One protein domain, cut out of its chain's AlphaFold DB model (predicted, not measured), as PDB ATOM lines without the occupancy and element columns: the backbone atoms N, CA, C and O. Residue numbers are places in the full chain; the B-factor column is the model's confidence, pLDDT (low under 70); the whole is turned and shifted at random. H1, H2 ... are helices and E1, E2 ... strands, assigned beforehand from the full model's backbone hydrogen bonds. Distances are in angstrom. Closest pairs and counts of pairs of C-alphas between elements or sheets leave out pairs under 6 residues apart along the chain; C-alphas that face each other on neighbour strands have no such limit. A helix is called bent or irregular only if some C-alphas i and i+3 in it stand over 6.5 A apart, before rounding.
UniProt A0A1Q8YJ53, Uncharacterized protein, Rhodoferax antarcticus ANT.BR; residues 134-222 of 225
ATOM      1  N   GLY A 134      22.558 -47.429  22.104       95.69
ATOM      2  CA  GLY A 134      21.877 -46.682  23.160       95.69
ATOM      3  C   GLY A 134      21.955 -45.172  22.938       95.69
ATOM      4  O   GLY A 134      22.950 -44.647  22.440       95.69
ATOM      5  N   SER A 135      20.928 -44.433  23.359       96.25
ATOM      6  CA  SER A 135      20.888 -42.978  23.164       96.25
ATOM      7  C   SER A 135      21.984 -42.219  23.910       96.25
ATOM      8  O   SER A 135      22.344 -41.126  23.480       96.25
ATOM      9  N   LYS A 136      22.530 -42.780  25.000       93.50
ATOM     10  CA  LYS A 136      23.592 -42.155  25.811       93.50
ATOM     11  C   LYS A 136      24.910 -41.969  25.045       93.50
ATOM     12  O   LYS A 136      25.672 -41.074  25.400       93.50
ATOM     13  N   ASP A 137      25.135 -42.725  23.970       95.25
ATOM     14  CA  ASP A 137      26.303 -42.553  23.091       95.25
ATOM     15  C   ASP A 137      26.157 -41.351  22.143       95.25
ATOM     16  O   ASP A 137      27.132 -40.888  21.558       95.25
ATOM     17  N   ILE A 138      24.934 -40.832  21.989       97.00
ATOM     18  CA  ILE A 138      24.593 -39.755  21.051       97.00
ATOM     19  C   ILE A 138      24.273 -38.485  21.821       97.00
ATOM     20  O   ILE A 138      24.757 -37.411  21.480       97.00
ATOM     21  N   VAL A 139      23.456 -38.594  22.869       96.75
ATOM     22  CA  VAL A 139      23.007 -37.481  23.701       96.75
ATOM     23  C   VAL A 139      23.119 -37.872  25.170       96.75
ATOM     24  O   VAL A 139      22.514 -38.839  25.624       96.75
ATOM     25  N   ALA A 140      23.868 -37.084  25.938       94.44
ATOM     26  CA  ALA A 140      24.116 -37.347  27.349       94.44
ATOM     27  C   ALA A 140      24.055 -36.073  28.195       94.44
ATOM     28  O   ALA A 140      24.180 -34.946  27.704       94.44
ATOM     29  N   LEU A 141      23.876 -36.255  29.504       93.12
ATOM     30  CA  LEU A 141      23.978 -35.183  30.486       93.12
ATOM     31  C   LEU A 141      25.460 -34.927  30.806       93.12
ATOM     32  O   LEU A 141      26.103 -35.738  31.466       93.12
ATOM     33  N   GLN A 142      25.996 -33.785  30.376       91.81
ATOM     34  CA  GLN A 142      27.360 -33.345  30.683       91.81
ATOM     35  C   GLN A 142      27.331 -32.007  31.421       91.81
ATOM     36  O   GLN A 142      26.784 -31.021  30.920       91.81
ATOM     37  N   ASN A 143      27.946 -31.944  32.605       89.62
ATOM     38  CA  ASN A 143      27.990 -30.744  33.453       89.62
ATOM     39  C   ASN A 143      26.588 -30.146  33.693       89.62
ATOM     40  O   ASN A 143      26.373 -28.945  33.526       89.62
ATOM     41  N   GLY A 144      25.612 -31.011  33.994       88.81
ATOM     42  CA  GLY A 144      24.220 -30.625  34.246       88.81
ATOM     43  C   GLY A 144      23.424 -30.190  33.009       88.81
ATOM     44  O   GLY A 144      22.292 -29.739  33.155       88.81
ATOM     45  N   LYS A 145      23.979 -30.317  31.795       93.25
ATOM     46  CA  LYS A 145      23.311 -29.933  30.542       93.25
ATOM     47  C   LYS A 145      23.239 -31.108  29.576       93.25
ATOM     48  O   LYS A 145      24.237 -31.785  29.347       93.25
ATOM     49  N   VAL A 146      22.065 -31.329  28.989       95.62
ATOM     50  CA  VAL A 146      21.870 -32.347  27.950       95.62
ATOM     51  C   VAL A 146      22.503 -31.852  26.646       95.62
ATOM     52  O   VAL A 146      22.191 -30.746  26.187       95.62
ATOM     53  N   ARG A 147      23.423 -32.636  26.076       96.62
ATOM     54  CA  ARG A 147      24.208 -32.288  24.882       96.62
ATOM     55  C   ARG A 147      24.358 -33.484  23.955       96.62
ATOM     56  O   ARG A 147      24.367 -34.616  24.423       96.62
ATOM     57  N   ILE A 148      24.534 -33.207  22.664       96.75
ATOM     58  CA  ILE A 148      25.016 -34.200  21.701       96.75
ATOM     59  C   ILE A 148      26.492 -34.476  22.016       96.75
ATOM     60  O   ILE A 148      27.273 -33.532  22.151       96.75
ATOM     61  N   VAL A 149      26.847 -35.747  22.170       96.44
ATOM     62  CA  VAL A 149      28.183 -36.239  22.551       96.44
ATOM     63  C   VAL A 149      28.767 -37.227  21.543       96.44
ATOM     64  O   VAL A 149      29.953 -37.531  21.613       96.44
ATOM     65  N   GLY A 150      27.956 -37.681  20.592       95.44
ATOM     66  CA  GLY A 150      28.364 -38.558  19.510       95.44
ATOM     67  C   GLY A 150      27.347 -38.527  18.379       95.44
ATOM     68  O   GLY A 150      26.364 -37.781  18.426       95.44
ATOM     69  N   ASP A 151      27.592 -39.349  17.369       94.81
ATOM     70  CA  ASP A 151      26.732 -39.486  16.201       94.81
ATOM     71  C   ASP A 151      26.164 -40.911  16.123       94.81
ATOM     72  O   ASP A 151      26.609 -41.839  16.805       94.81
ATOM     73  N   SER A 152      25.147 -41.092  15.286       96.25
ATOM     74  CA  SER A 152      24.568 -42.404  15.019       96.25
ATOM     75  C   SER A 152      24.132 -42.486  13.568       96.25
ATOM     76  O   SER A 152      23.196 -41.777  13.200       96.25
ATOM     77  N   PRO A 153      24.738 -43.357  12.746       95.88
ATOM     78  CA  PRO A 153      24.290 -43.571  11.372       95.88
ATOM     79  C   PRO A 153      22.946 -44.316  11.297       95.88
ATOM     80  O   PRO A 153      22.372 -44.429  10.220       95.88
ATOM     81  N   LEU A 154      22.451 -44.842  12.425       97.12
ATOM     82  CA  LEU A 154      21.191 -45.584  12.506       97.12
ATOM     83  C   LEU A 154      19.973 -44.661  12.608       97.12
ATOM     84  O   LEU A 154      18.863 -45.073  12.287       97.12
ATOM     85  N   LEU A 155      20.173 -43.419  13.061       97.69
ATOM     86  CA  LEU A 155      19.094 -42.445  13.161       97.69
ATOM     87  C   LEU A 155      18.622 -42.015  11.767       97.69
ATOM     88  O   LEU A 155      19.409 -41.527  10.955       97.69
ATOM     89  N   ASN A 156      17.327 -42.159  11.501       97.00
ATOM     90  CA  ASN A 156      16.726 -41.888  10.196       97.00
ATOM     91  C   ASN A 156      15.310 -41.284  10.334       97.00
ATOM     92  O   ASN A 156      14.899 -40.865  11.420       97.00
ATOM     93  N   ALA A 157      14.558 -41.228   9.230       96.94
ATOM     94  CA  ALA A 157      13.194 -40.697   9.206       96.94
ATOM     95  C   ALA A 157      12.240 -41.432  10.172       96.94
ATOM     96  O   ALA A 157      11.424 -40.785  10.831       96.94
ATOM     97  N   GLN A 158      12.380 -42.758  10.311       97.12
ATOM     98  CA  GLN A 158      11.609 -43.539  11.283       97.12
ATOM     99  C   GLN A 158      11.935 -43.092  12.707       97.12
ATOM    100  O   GLN A 158      11.023 -42.836  13.488       97.12
ATOM    101  N   SER A 159      13.221 -42.904  13.026       98.00
ATOM    102  CA  SER A 159      13.643 -42.435  14.350       98.00
ATOM    103  C   SER A 159      13.017 -41.092  14.705       98.00
ATOM    104  O   SER A 159      12.587 -40.889  15.838       98.00
ATOM    105  N   VAL A 160      12.952 -40.165  13.745       97.94
ATOM    106  CA  VAL A 160      12.306 -38.864  13.956       97.94
ATOM    107  C   VAL A 160      10.819 -39.025  14.232       97.94
ATOM    108  O   VAL A 160      10.326 -38.398  15.169       97.94
ATOM    109  N   SER A 161      10.124 -39.864  13.462       97.88
ATOM    110  CA  SER A 161       8.701 -40.135  13.677       97.88
ATOM    111  C   SER A 161       8.446 -40.731  15.064       97.88
ATOM    112  O   SER A 161       7.628 -40.201  15.815       97.88
ATOM    113  N   ASP A 162       9.209 -41.757  15.456       98.44
ATOM    114  CA  ASP A 162       9.099 -42.397  16.770       98.44
ATOM    115  C   ASP A 162       9.344 -41.393  17.902       98.44
ATOM    116  O   ASP A 162       8.539 -41.271  18.825       98.44
ATOM    117  N   LEU A 163      10.423 -40.611  17.810       98.69
ATOM    118  CA  LEU A 163      10.780 -39.599  18.804       98.69
ATOM    119  C   LEU A 163       9.719 -38.495  18.918       98.69
ATOM    120  O   LEU A 163       9.390 -38.076  20.029       98.69
ATOM    121  N   GLN A 164       9.158 -38.033  17.798       98.50
ATOM    122  CA  GLN A 164       8.066 -37.054  17.792       98.50
ATOM    123  C   GLN A 164       6.801 -37.622  18.431       98.50
ATOM    124  O   GLN A 164       6.186 -36.948  19.258       98.50
ATOM    125  N   ASN A 165       6.438 -38.860  18.098       98.50
ATOM    126  CA  ASN A 165       5.285 -39.535  18.681       98.50
ATOM    127  C   ASN A 165       5.463 -39.713  20.189       98.50
ATOM    128  O   ASN A 165       4.599 -39.291  20.951       98.50
ATOM    129  N   ILE A 166       6.617 -40.218  20.638       98.69
ATOM    130  CA  ILE A 166       6.942 -40.351  22.066       98.69
ATOM    131  C   ILE A 166       6.833 -38.998  22.771       98.69
ATOM    132  O   ILE A 166       6.154 -38.887  23.791       98.69
ATOM    133  N   ARG A 167       7.453 -37.950  22.214       98.62
ATOM    134  CA  ARG A 167       7.395 -36.589  22.765       98.62
ATOM    135  C   ARG A 167       5.956 -36.109  22.921       98.62
ATOM    136  O   ARG A 167       5.596 -35.602  23.981       98.62
ATOM    137  N   ASN A 168       5.148 -36.258  21.876       98.56
ATOM    138  CA  ASN A 168       3.761 -35.808  21.864       98.56
ATOM    139  C   ASN A 168       2.918 -36.594  22.870       98.56
ATOM    140  O   ASN A 168       2.188 -35.984  23.643       98.56
ATOM    141  N   THR A 169       3.067 -37.917  22.931       98.38
ATOM    142  CA  THR A 169       2.370 -38.768  23.903       98.38
ATOM    143  C   THR A 169       2.744 -38.406  25.339       98.38
ATOM    144  O   THR A 169       1.862 -38.291  26.189       98.38
ATOM    145  N   MET A 170       4.028 -38.159  25.616       98.44
ATOM    146  CA  MET A 170       4.490 -37.731  26.939       98.44
ATOM    147  C   MET A 170       3.901 -36.375  27.356       98.44
ATOM    148  O   MET A 170       3.514 -36.206  28.511       98.44
ATOM    149  N   VAL A 171       3.825 -35.410  26.434       98.44
ATOM    150  CA  VAL A 171       3.235 -34.086  26.700       98.44
ATOM    151  C   VAL A 171       1.725 -34.195  26.901       98.44
ATOM    152  O   VAL A 171       1.213 -33.712  27.905       98.44
ATOM    153  N   THR A 172       1.020 -34.861  25.986       98.12
ATOM    154  CA  THR A 172      -0.443 -35.001  26.020       98.12
ATOM    155  C   THR A 172      -0.922 -35.709  27.284       98.12
ATOM    156  O   THR A 172      -1.904 -35.284  27.886       98.12
ATOM    157  N   ASN A 173      -0.213 -36.753  27.723       97.62
ATOM    158  CA  ASN A 173      -0.602 -37.545  28.890       97.62
ATOM    159  C   ASN A 173       0.045 -37.075  30.205       97.62
ATOM    160  O   ASN A 173      -0.125 -37.736  31.227       97.62
ATOM    161  N   ASN A 174       0.793 -35.961  30.202       98.00
ATOM    162  CA  ASN A 174       1.570 -35.489  31.354       98.00
ATOM    163  C   ASN A 174       2.394 -36.618  31.994       98.00
ATOM    164  O   ASN A 174       2.162 -37.012  33.138       98.00
ATOM    165  N   VAL A 175       3.343 -37.160  31.230       98.25
ATOM    166  CA  VAL A 175       4.223 -38.244  31.675       98.25
ATOM    167  C   VAL A 175       5.647 -37.735  31.806       98.25
ATOM    168  O   VAL A 175       6.288 -37.352  30.825       98.25
ATOM    169  N   GLN A 176       6.182 -37.807  33.016       98.31
ATOM    170  CA  GLN A 176       7.589 -37.555  33.288       98.31
ATOM    171  C   GLN A 176       8.321 -38.881  33.491       98.31
ATOM    172  O   GLN A 176       7.855 -39.752  34.225       98.31
ATOM    173  N   ILE A 177       9.502 -39.010  32.885       98.00
ATOM    174  CA  ILE A 177      10.359 -40.193  33.022       98.00
ATOM    175  C   ILE A 177      11.707 -39.751  33.590       98.00
ATOM    176  O   ILE A 177      12.417 -38.948  32.979       98.00
ATOM    177  N   ASN A 178      12.077 -40.258  34.759       95.75
ATOM    178  CA  ASN A 178      13.389 -40.016  35.346       95.75
ATOM    179  C   ASN A 178      14.426 -40.950  34.713       95.75
ATOM    180  O   ASN A 178      14.153 -42.133  34.528       95.75
ATOM    181  N   ASP A 179      15.612 -40.404  34.421       92.81
ATOM    182  CA  ASP A 179      16.671 -41.063  33.633       92.81
ATOM    183  C   ASP A 179      16.142 -41.627  32.302       92.81
ATOM    184  O   ASP A 179      16.303 -42.800  31.991       92.81
ATOM    185  N   LEU A 180      15.456 -40.778  31.525       96.31
ATOM    186  CA  LEU A 180      14.940 -41.143  30.206       96.31
ATOM    187  C   LEU A 180      16.077 -41.581  29.275       96.31
ATOM    188  O   LEU A 180      16.981 -40.797  28.971       96.31
ATOM    189  N   GLN A 181      15.970 -42.809  28.782       95.88
ATOM    190  CA  GLN A 181      16.902 -43.426  27.849       95.88
ATOM    191  C   GLN A 181      16.144 -44.081  26.701       95.88
ATOM    192  O   GLN A 181      14.997 -44.505  26.854       95.88
ATOM    193  N   PHE A 182      16.816 -44.186  25.558       98.12
ATOM    194  CA  PHE A 182      16.287 -44.870  24.390       98.12
ATOM    195  C   PHE A 182      17.263 -45.910  23.857       98.12
ATOM    196  O   PHE A 182      18.482 -45.784  24.012       98.12
ATOM    197  N   LEU A 183      16.708 -46.900  23.170       97.31
ATOM    198  CA  LEU A 183      17.440 -47.859  22.357       97.31
ATOM    199  C   LEU A 183      17.051 -47.697  20.885       97.31
ATOM    200  O   LEU A 183      15.898 -47.397  20.575       97.31
ATOM    201  N   ILE A 184      18.031 -47.879  19.999       98.19
ATOM    202  CA  ILE A 184      17.915 -47.638  18.557       98.19
ATOM    203  C   ILE A 184      18.181 -48.939  17.799       98.19
ATOM    204  O   ILE A 184      19.216 -49.593  17.983       98.19
ATOM    205  N   GLY A 185      17.214 -49.339  16.976       96.81
ATOM    206  CA  GLY A 185      17.276 -50.528  16.132       96.81
ATOM    207  C   GLY A 185      18.162 -50.313  14.906       96.81
ATOM    208  O   GLY A 185      18.481 -49.184  14.539       96.81
ATOM    209  N   LYS A 186      18.553 -51.403  14.233       96.00
ATOM    210  CA  LYS A 186      19.318 -51.319  12.968       96.00
ATOM    211  C   LYS A 186      18.528 -50.638  11.844       96.00
ATOM    212  O   LYS A 186      19.117 -50.098  10.917       96.00
ATOM    213  N   ASP A 187      17.207 -50.692  11.937       95.94
ATOM    214  CA  ASP A 187      16.224 -50.060  11.057       95.94
ATOM    215  C   ASP A 187      15.902 -48.607  11.453       95.94
ATOM    216  O   ASP A 187      15.139 -47.934  10.763       95.94
ATOM    217  N   GLY A 188      16.482 -48.106  12.547       96.88
ATOM    218  CA  GLY A 188      16.215 -46.776  13.087       96.88
ATOM    219  C   GLY A 188      14.977 -46.688  13.980       96.88
ATOM    220  O   GLY A 188      14.641 -45.582  14.404       96.88
ATOM    221  N   ARG A 189      14.319 -47.806  14.322       97.88
ATOM    222  CA  ARG A 189      13.244 -47.810  15.327       97.88
ATOM    223  C   ARG A 189      13.772 -47.329  16.678       97.88
ATOM    224  O   ARG A 189      14.838 -47.772  17.109       97.88
ATOM    225  N   VAL A 190      13.016 -46.475  17.364       98.44
ATOM    226  CA  VAL A 190      13.377 -45.948  18.690       98.44
ATOM    227  C   VAL A 190      12.356 -46.371  19.739       98.44
ATOM    228  O   VAL A 190      11.154 -46.177  19.568       98.44
ATOM    229  N   VAL A 191      12.836 -46.916  20.858       98.50
ATOM    230  CA  VAL A 191      11.995 -47.292  22.007       98.50
ATOM    231  C   VAL A 191      12.579 -46.775  23.317       98.50
ATOM    232  O   VAL A 191      13.796 -46.623  23.439       98.50
ATOM    233  N   VAL A 192      11.726 -46.521  24.310       98.25
ATOM    234  CA  VAL A 192      12.152 -46.186  25.677       98.25
ATOM    235  C   VAL A 192      12.694 -47.433  26.380       98.25
ATOM    236  O   VAL A 192      12.123 -48.520  26.268       98.25
ATOM    237  N   ALA A 193      13.780 -47.266  27.133       95.81
ATOM    238  CA  ALA A 193      14.398 -48.327  27.922       95.81
ATOM    239  C   ALA A 193      14.894 -47.814  29.281       95.81
ATOM    240  O   ALA A 193      15.108 -46.615  29.447       95.81
ATOM    241  N   ASP A 194      15.088 -48.742  30.225       92.81
ATOM    242  CA  ASP A 194      15.730 -48.524  31.533       92.81
ATOM    243  C   ASP A 194      15.248 -47.260  32.289       92.81
ATOM    244  O   ASP A 194      16.076 -46.445  32.710       92.81
ATOM    245  N   PRO A 195      13.920 -47.041  32.447       95.19
ATOM    246  CA  PRO A 195      13.415 -45.912  33.220       95.19
ATOM    247  C   PRO A 195      13.759 -46.082  34.703       95.19
ATOM    248  O   PRO A 195      13.570 -47.150  35.280       95.19
ATOM    249  N   LEU A 196      14.190 -45.000  35.358       93.88
ATOM    250  CA  LEU A 196      14.399 -45.008  36.809       93.88
ATOM    251  C   LEU A 196      13.093 -44.782  37.580       93.88
ATOM    252  O   LEU A 196      12.908 -45.305  38.676       93.88
ATOM    253  N   LYS A 197      12.217 -43.933  37.040       96.00
ATOM    254  CA  LYS A 197      10.898 -43.635  37.612       96.00
ATOM    255  C   LYS A 197       9.965 -43.104  36.532       96.00
ATOM    256  O   LYS A 197      10.394 -42.282  35.725       96.00
ATOM    257  N   VAL A 198       8.693 -43.485  36.579       97.50
ATOM    258  CA  VAL A 198       7.629 -42.911  35.744       97.50
ATOM    259  C   VAL A 198       6.639 -42.173  36.646       97.50
ATOM    260  O   VAL A 198       6.040 -42.775  37.534       97.50
ATOM    261  N   ASN A 199       6.471 -40.865  36.438       97.56
ATOM    262  CA  ASN A 199       5.480 -40.054  37.146       97.56
ATOM    263  C   ASN A 199       4.351 -39.687  36.174       97.56
ATOM    264  O   ASN A 199       4.564 -38.941  35.216       97.56
ATOM    265  N   ILE A 200       3.155 -40.213  36.432       96.12
ATOM    266  CA  ILE A 200       1.934 -39.883  35.683       96.12
ATOM    267  C   ILE A 200       1.323 -38.606  36.244       96.12
ATOM    268  O   ILE A 200       1.528 -38.273  37.414       96.12
ATOM    269  N   ASN A 201       0.578 -37.885  35.408       95.94
ATOM    270  CA  ASN A 201      -0.002 -36.581  35.729       95.94
ATOM    271  C   ASN A 201       1.058 -35.534  36.108       95.94
ATOM    272  O   ASN A 201       0.771 -34.570  36.813       95.94
ATOM    273  N   THR A 202       2.294 -35.727  35.650       97.88
ATOM    274  CA  THR A 202       3.414 -34.809  35.845       97.88
ATOM    275  C   THR A 202       4.006 -34.481  34.479       97.88
ATOM    276  O   THR A 202       4.443 -35.394  33.780       97.88
ATOM    277  N   PRO A 203       4.043 -33.204  34.064       97.62
ATOM    278  CA  PRO A 203       4.530 -32.851  32.738       97.62
ATOM    279  C   PRO A 203       5.996 -33.283  32.547       97.62
ATOM    280  O   PRO A 203       6.771 -33.287  33.515       97.62
ATOM    281  N   PRO A 204       6.409 -33.614  31.309       97.81
ATOM    282  CA  PRO A 204       7.792 -33.966  31.013       97.81
ATOM    283  C   PRO A 204       8.765 -32.891  31.502       97.81
ATOM    284  O   PRO A 204       8.519 -31.693  31.353       97.81
ATOM    285  N   SER A 205       9.910 -33.306  32.043       97.44
ATOM    286  CA  SER A 205      10.944 -32.339  32.420       97.44
ATOM    287  C   SER A 205      11.570 -31.685  31.185       97.44
ATOM    288  O   SER A 205      11.630 -32.285  30.107       97.44
ATOM    289  N   ASN A 206      12.162 -30.499  31.363       96.75
ATOM    290  CA  ASN A 206      12.955 -29.854  30.310       96.75
ATOM    291  C   ASN A 206      14.063 -30.773  29.779       96.75
ATOM    292  O   ASN A 206      14.344 -30.763  28.586       96.75
ATOM    293  N   ASN A 207      14.663 -31.604  30.639       96.44
ATOM    294  CA  ASN A 207      15.677 -32.568  30.221       96.44
ATOM    295  C   ASN A 207      15.090 -33.705  29.374       96.44
ATOM    296  O   ASN A 207      15.748 -34.128  28.428       96.44
ATOM    297  N   ASN A 208      13.863 -34.167  29.659       97.31
ATOM    298  CA  ASN A 208      13.195 -35.167  28.819       97.31
ATOM    299  C   ASN A 208      12.975 -34.631  27.408       97.31
ATOM    300  O   ASN A 208      13.407 -35.249  26.439       97.31
ATOM    301  N   LEU A 209      12.358 -33.451  27.307       98.31
ATOM    302  CA  LEU A 209      12.086 -32.826  26.016       98.31
ATOM    303  C   LEU A 209      13.389 -32.514  25.278       98.31
ATOM    304  O   LEU A 209      13.522 -32.827  24.101       98.31
ATOM    305  N   ARG A 210      14.398 -31.992  25.989       97.88
ATOM    306  CA  ARG A 210      15.700 -31.670  25.399       97.88
ATOM    307  C   ARG A 210      16.438 -32.899  24.876       97.88
ATOM    308  O   ARG A 210      17.070 -32.796  23.831       97.88
ATOM    309  N   MET A 211      16.381 -34.031  25.582       97.62
ATOM    310  CA  MET A 211      16.954 -35.300  25.117       97.62
ATOM    311  C   MET A 211      16.347 -35.697  23.769       97.62
ATOM    312  O   MET A 211      17.080 -35.952  22.815       97.62
ATOM    313  N   ILE A 212      15.016 -35.676  23.676       98.44
ATOM    314  CA  ILE A 212      14.294 -36.033  22.452       98.44
ATOM    315  C   ILE A 212      14.621 -35.057  21.315       98.44
ATOM    316  O   ILE A 212      14.993 -35.483  20.223       98.44
ATOM    317  N   ASP A 213      14.554 -33.752  21.577       98.38
ATOM    318  CA  ASP A 213      14.811 -32.724  20.567       98.38
ATOM    319  C   ASP A 213      16.249 -32.813  20.015       98.38
ATOM    320  O   ASP A 213      16.471 -32.620  18.818       98.38
ATOM    321  N   LEU A 214      17.235 -33.146  20.861       98.19
ATOM    322  CA  LEU A 214      18.625 -33.331  20.436       98.19
ATOM    323  C   LEU A 214      18.849 -34.627  19.651       98.19
ATOM    324  O   LEU A 214      19.661 -34.621  18.729       98.19
ATOM    325  N   LEU A 215      18.132 -35.709  19.961       98.19
ATOM    326  CA  LEU A 215      18.168 -36.929  19.146       98.19
ATOM    327  C   LEU A 215      17.542 -36.691  17.768       98.19
ATOM    328  O   LEU A 215      18.114 -37.105  16.762       98.19
ATOM    329  N   ILE A 216      16.435 -35.945  17.694       97.81
ATOM    330  CA  ILE A 216      15.846 -35.510  16.416       97.81
ATOM    331  C   ILE A 216      16.838 -34.630  15.644       97.81
ATOM    332  O   ILE A 216      17.000 -34.787  14.435       97.81
ATOM    333  N   GLN A 217      17.527 -33.709  16.325       96.69
ATOM    334  CA  GLN A 217      18.561 -32.883  15.699       96.69
ATOM    335  C   GLN A 217      19.726 -33.729  15.172       96.69
ATOM    336  O   GLN A 217      20.205 -33.466  14.071       96.69
ATOM    337  N   ALA A 218      20.183 -34.721  15.939       96.25
ATOM    338  CA  ALA A 218      21.239 -35.637  15.524       96.25
ATOM    339  C   ALA A 218      20.812 -36.446  14.296       96.25
ATOM    340  O   ALA A 218      21.565 -36.503  13.329       96.25
ATOM    341  N   ALA A 219      19.579 -36.962  14.287       95.69
ATOM    342  CA  ALA A 219      19.018 -37.648  13.131       95.69
ATOM    343  C   ALA A 219      19.097 -36.758  11.887       95.69
ATOM    344  O   ALA A 219      19.643 -37.180  10.873       95.69
ATOM    345  N   LYS A 220      18.599 -35.514  11.957       93.62
ATOM    346  CA  LYS A 220      18.532 -34.580  10.811       93.62
ATOM    347  C   LYS A 220      19.881 -34.280  10.150       93.62
ATOM    348  O   LYS A 220      19.905 -33.764   9.038       93.62
ATOM    349  N   LYS A 221      21.007 -34.589  10.803       92.06
ATOM    350  CA  LYS A 221      22.334 -34.501  10.179       92.06
ATOM    351  C   LYS A 221      22.583 -35.605   9.146       92.06
ATOM    352  O   LYS A 221      23.377 -35.392   8.237       92.06
ATOM    353  N   ASN A 222      21.921 -36.756   9.276       90.88
ATOM    354  CA  ASN A 222      22.113 -37.916   8.403       90.88
ATOM    355  C   ASN A 222      21.398 -37.779   7.051       90.88
ATOM    356  O   ASN A 222      21.702 -38.521   6.122       90.88
TER     357      ASN A 222
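AT A GLANCE: This is residues 134 to 222 of the 225 residues of an uncharacterized protein of Rhodoferax antarcticus ANT.BR (UniProt A0A1Q8YJ53). Two helices, H1 and H2, lie side by side and run opposite ways, and three small two-stranded pieces, E1 with E2, E4 with E5 and E3 with E6, sit at different places along the pair and leave part of it bare. The hairpin E1 and E2 packs on H2, while E3, E4, E5 and E6 make a sharply bent two-stranded ribbon, with E4 and E5 along one side of the helix pair and E3 and E6 toward the end where H1 finishes and H2 begins. The printed part has 89 residues, with two named helices and six named strands in the order E1 E2 H1 E3 E4 E5 E6 H2; the three sheets, E1 - E2, E3 - E6 and E4 - E5, are antiparallel, and the class is mixed, helices and strands. The whole is compact, with a radius of gyration of the C-alphas of 12.2 A and spans of 35 by 29 by 19 A.

IN THESE COORDINATES: E1 is residues 139 to 142, 9.2 A long, from C-alpha 139 at (23.007, -37.481, 23.701). E2 is residues 145 to 148, 10.0 A. H1, residues 157 to 172, is 22.4 A long and begins with C-alpha 157 at (13.194, -40.697, 9.206). E3 is residues 175 to 178, 10.0 A, and E4 is residues 181 to 184, 10.3 A. E5 is residues 190 to 193, 9.6 A, and E6 is residues 197 to 200, 9.9 A. H2, residues 206 to 220, is 20.8 A long and ends with C-alpha 220 at (18.532, -34.580, 10.811).

HOW THE PARTS SIT: The hairpin E1 and E2 is antiparallel, with N 140 and O 147 2.9 A apart, within hydrogen-bond range. The closest C-alphas of E2 and H2, Val 146 and Met 211, are 6.4 A apart. H1 and H2 touch at a shallow tilt of 18 degrees, opposite ways, closest at the C-alphas of Val 160 and Ile 216, 5.5 A. In both helices every O i to N i+4 pair is within hydrogen-bond range. E3 runs on into E4 across a break of 2 residues, at 94 degrees. E3 and E6 are antiparallel, with N 178 and O 197 2.8 A apart, within hydrogen-bond range. In the hairpin E4 and E5, N 183 and O 191 are within hydrogen-bond range at 2.9 A. The closest C-alphas of H1 and E5, Ser 159 and Val 190, are 5.6 A apart. E4 and H2 are near each other, and E5 and H2 are apart.

THE WHOLE: The two C-alphas farthest apart, Asn 201 and Asn 222, are 35.2 A from each other. The printed part has no cut. The link from E2 to H1, 8 residues, is short; the other links are tight. The mean pLDDT of the printed part is 96.5, and no printed residue is under 70.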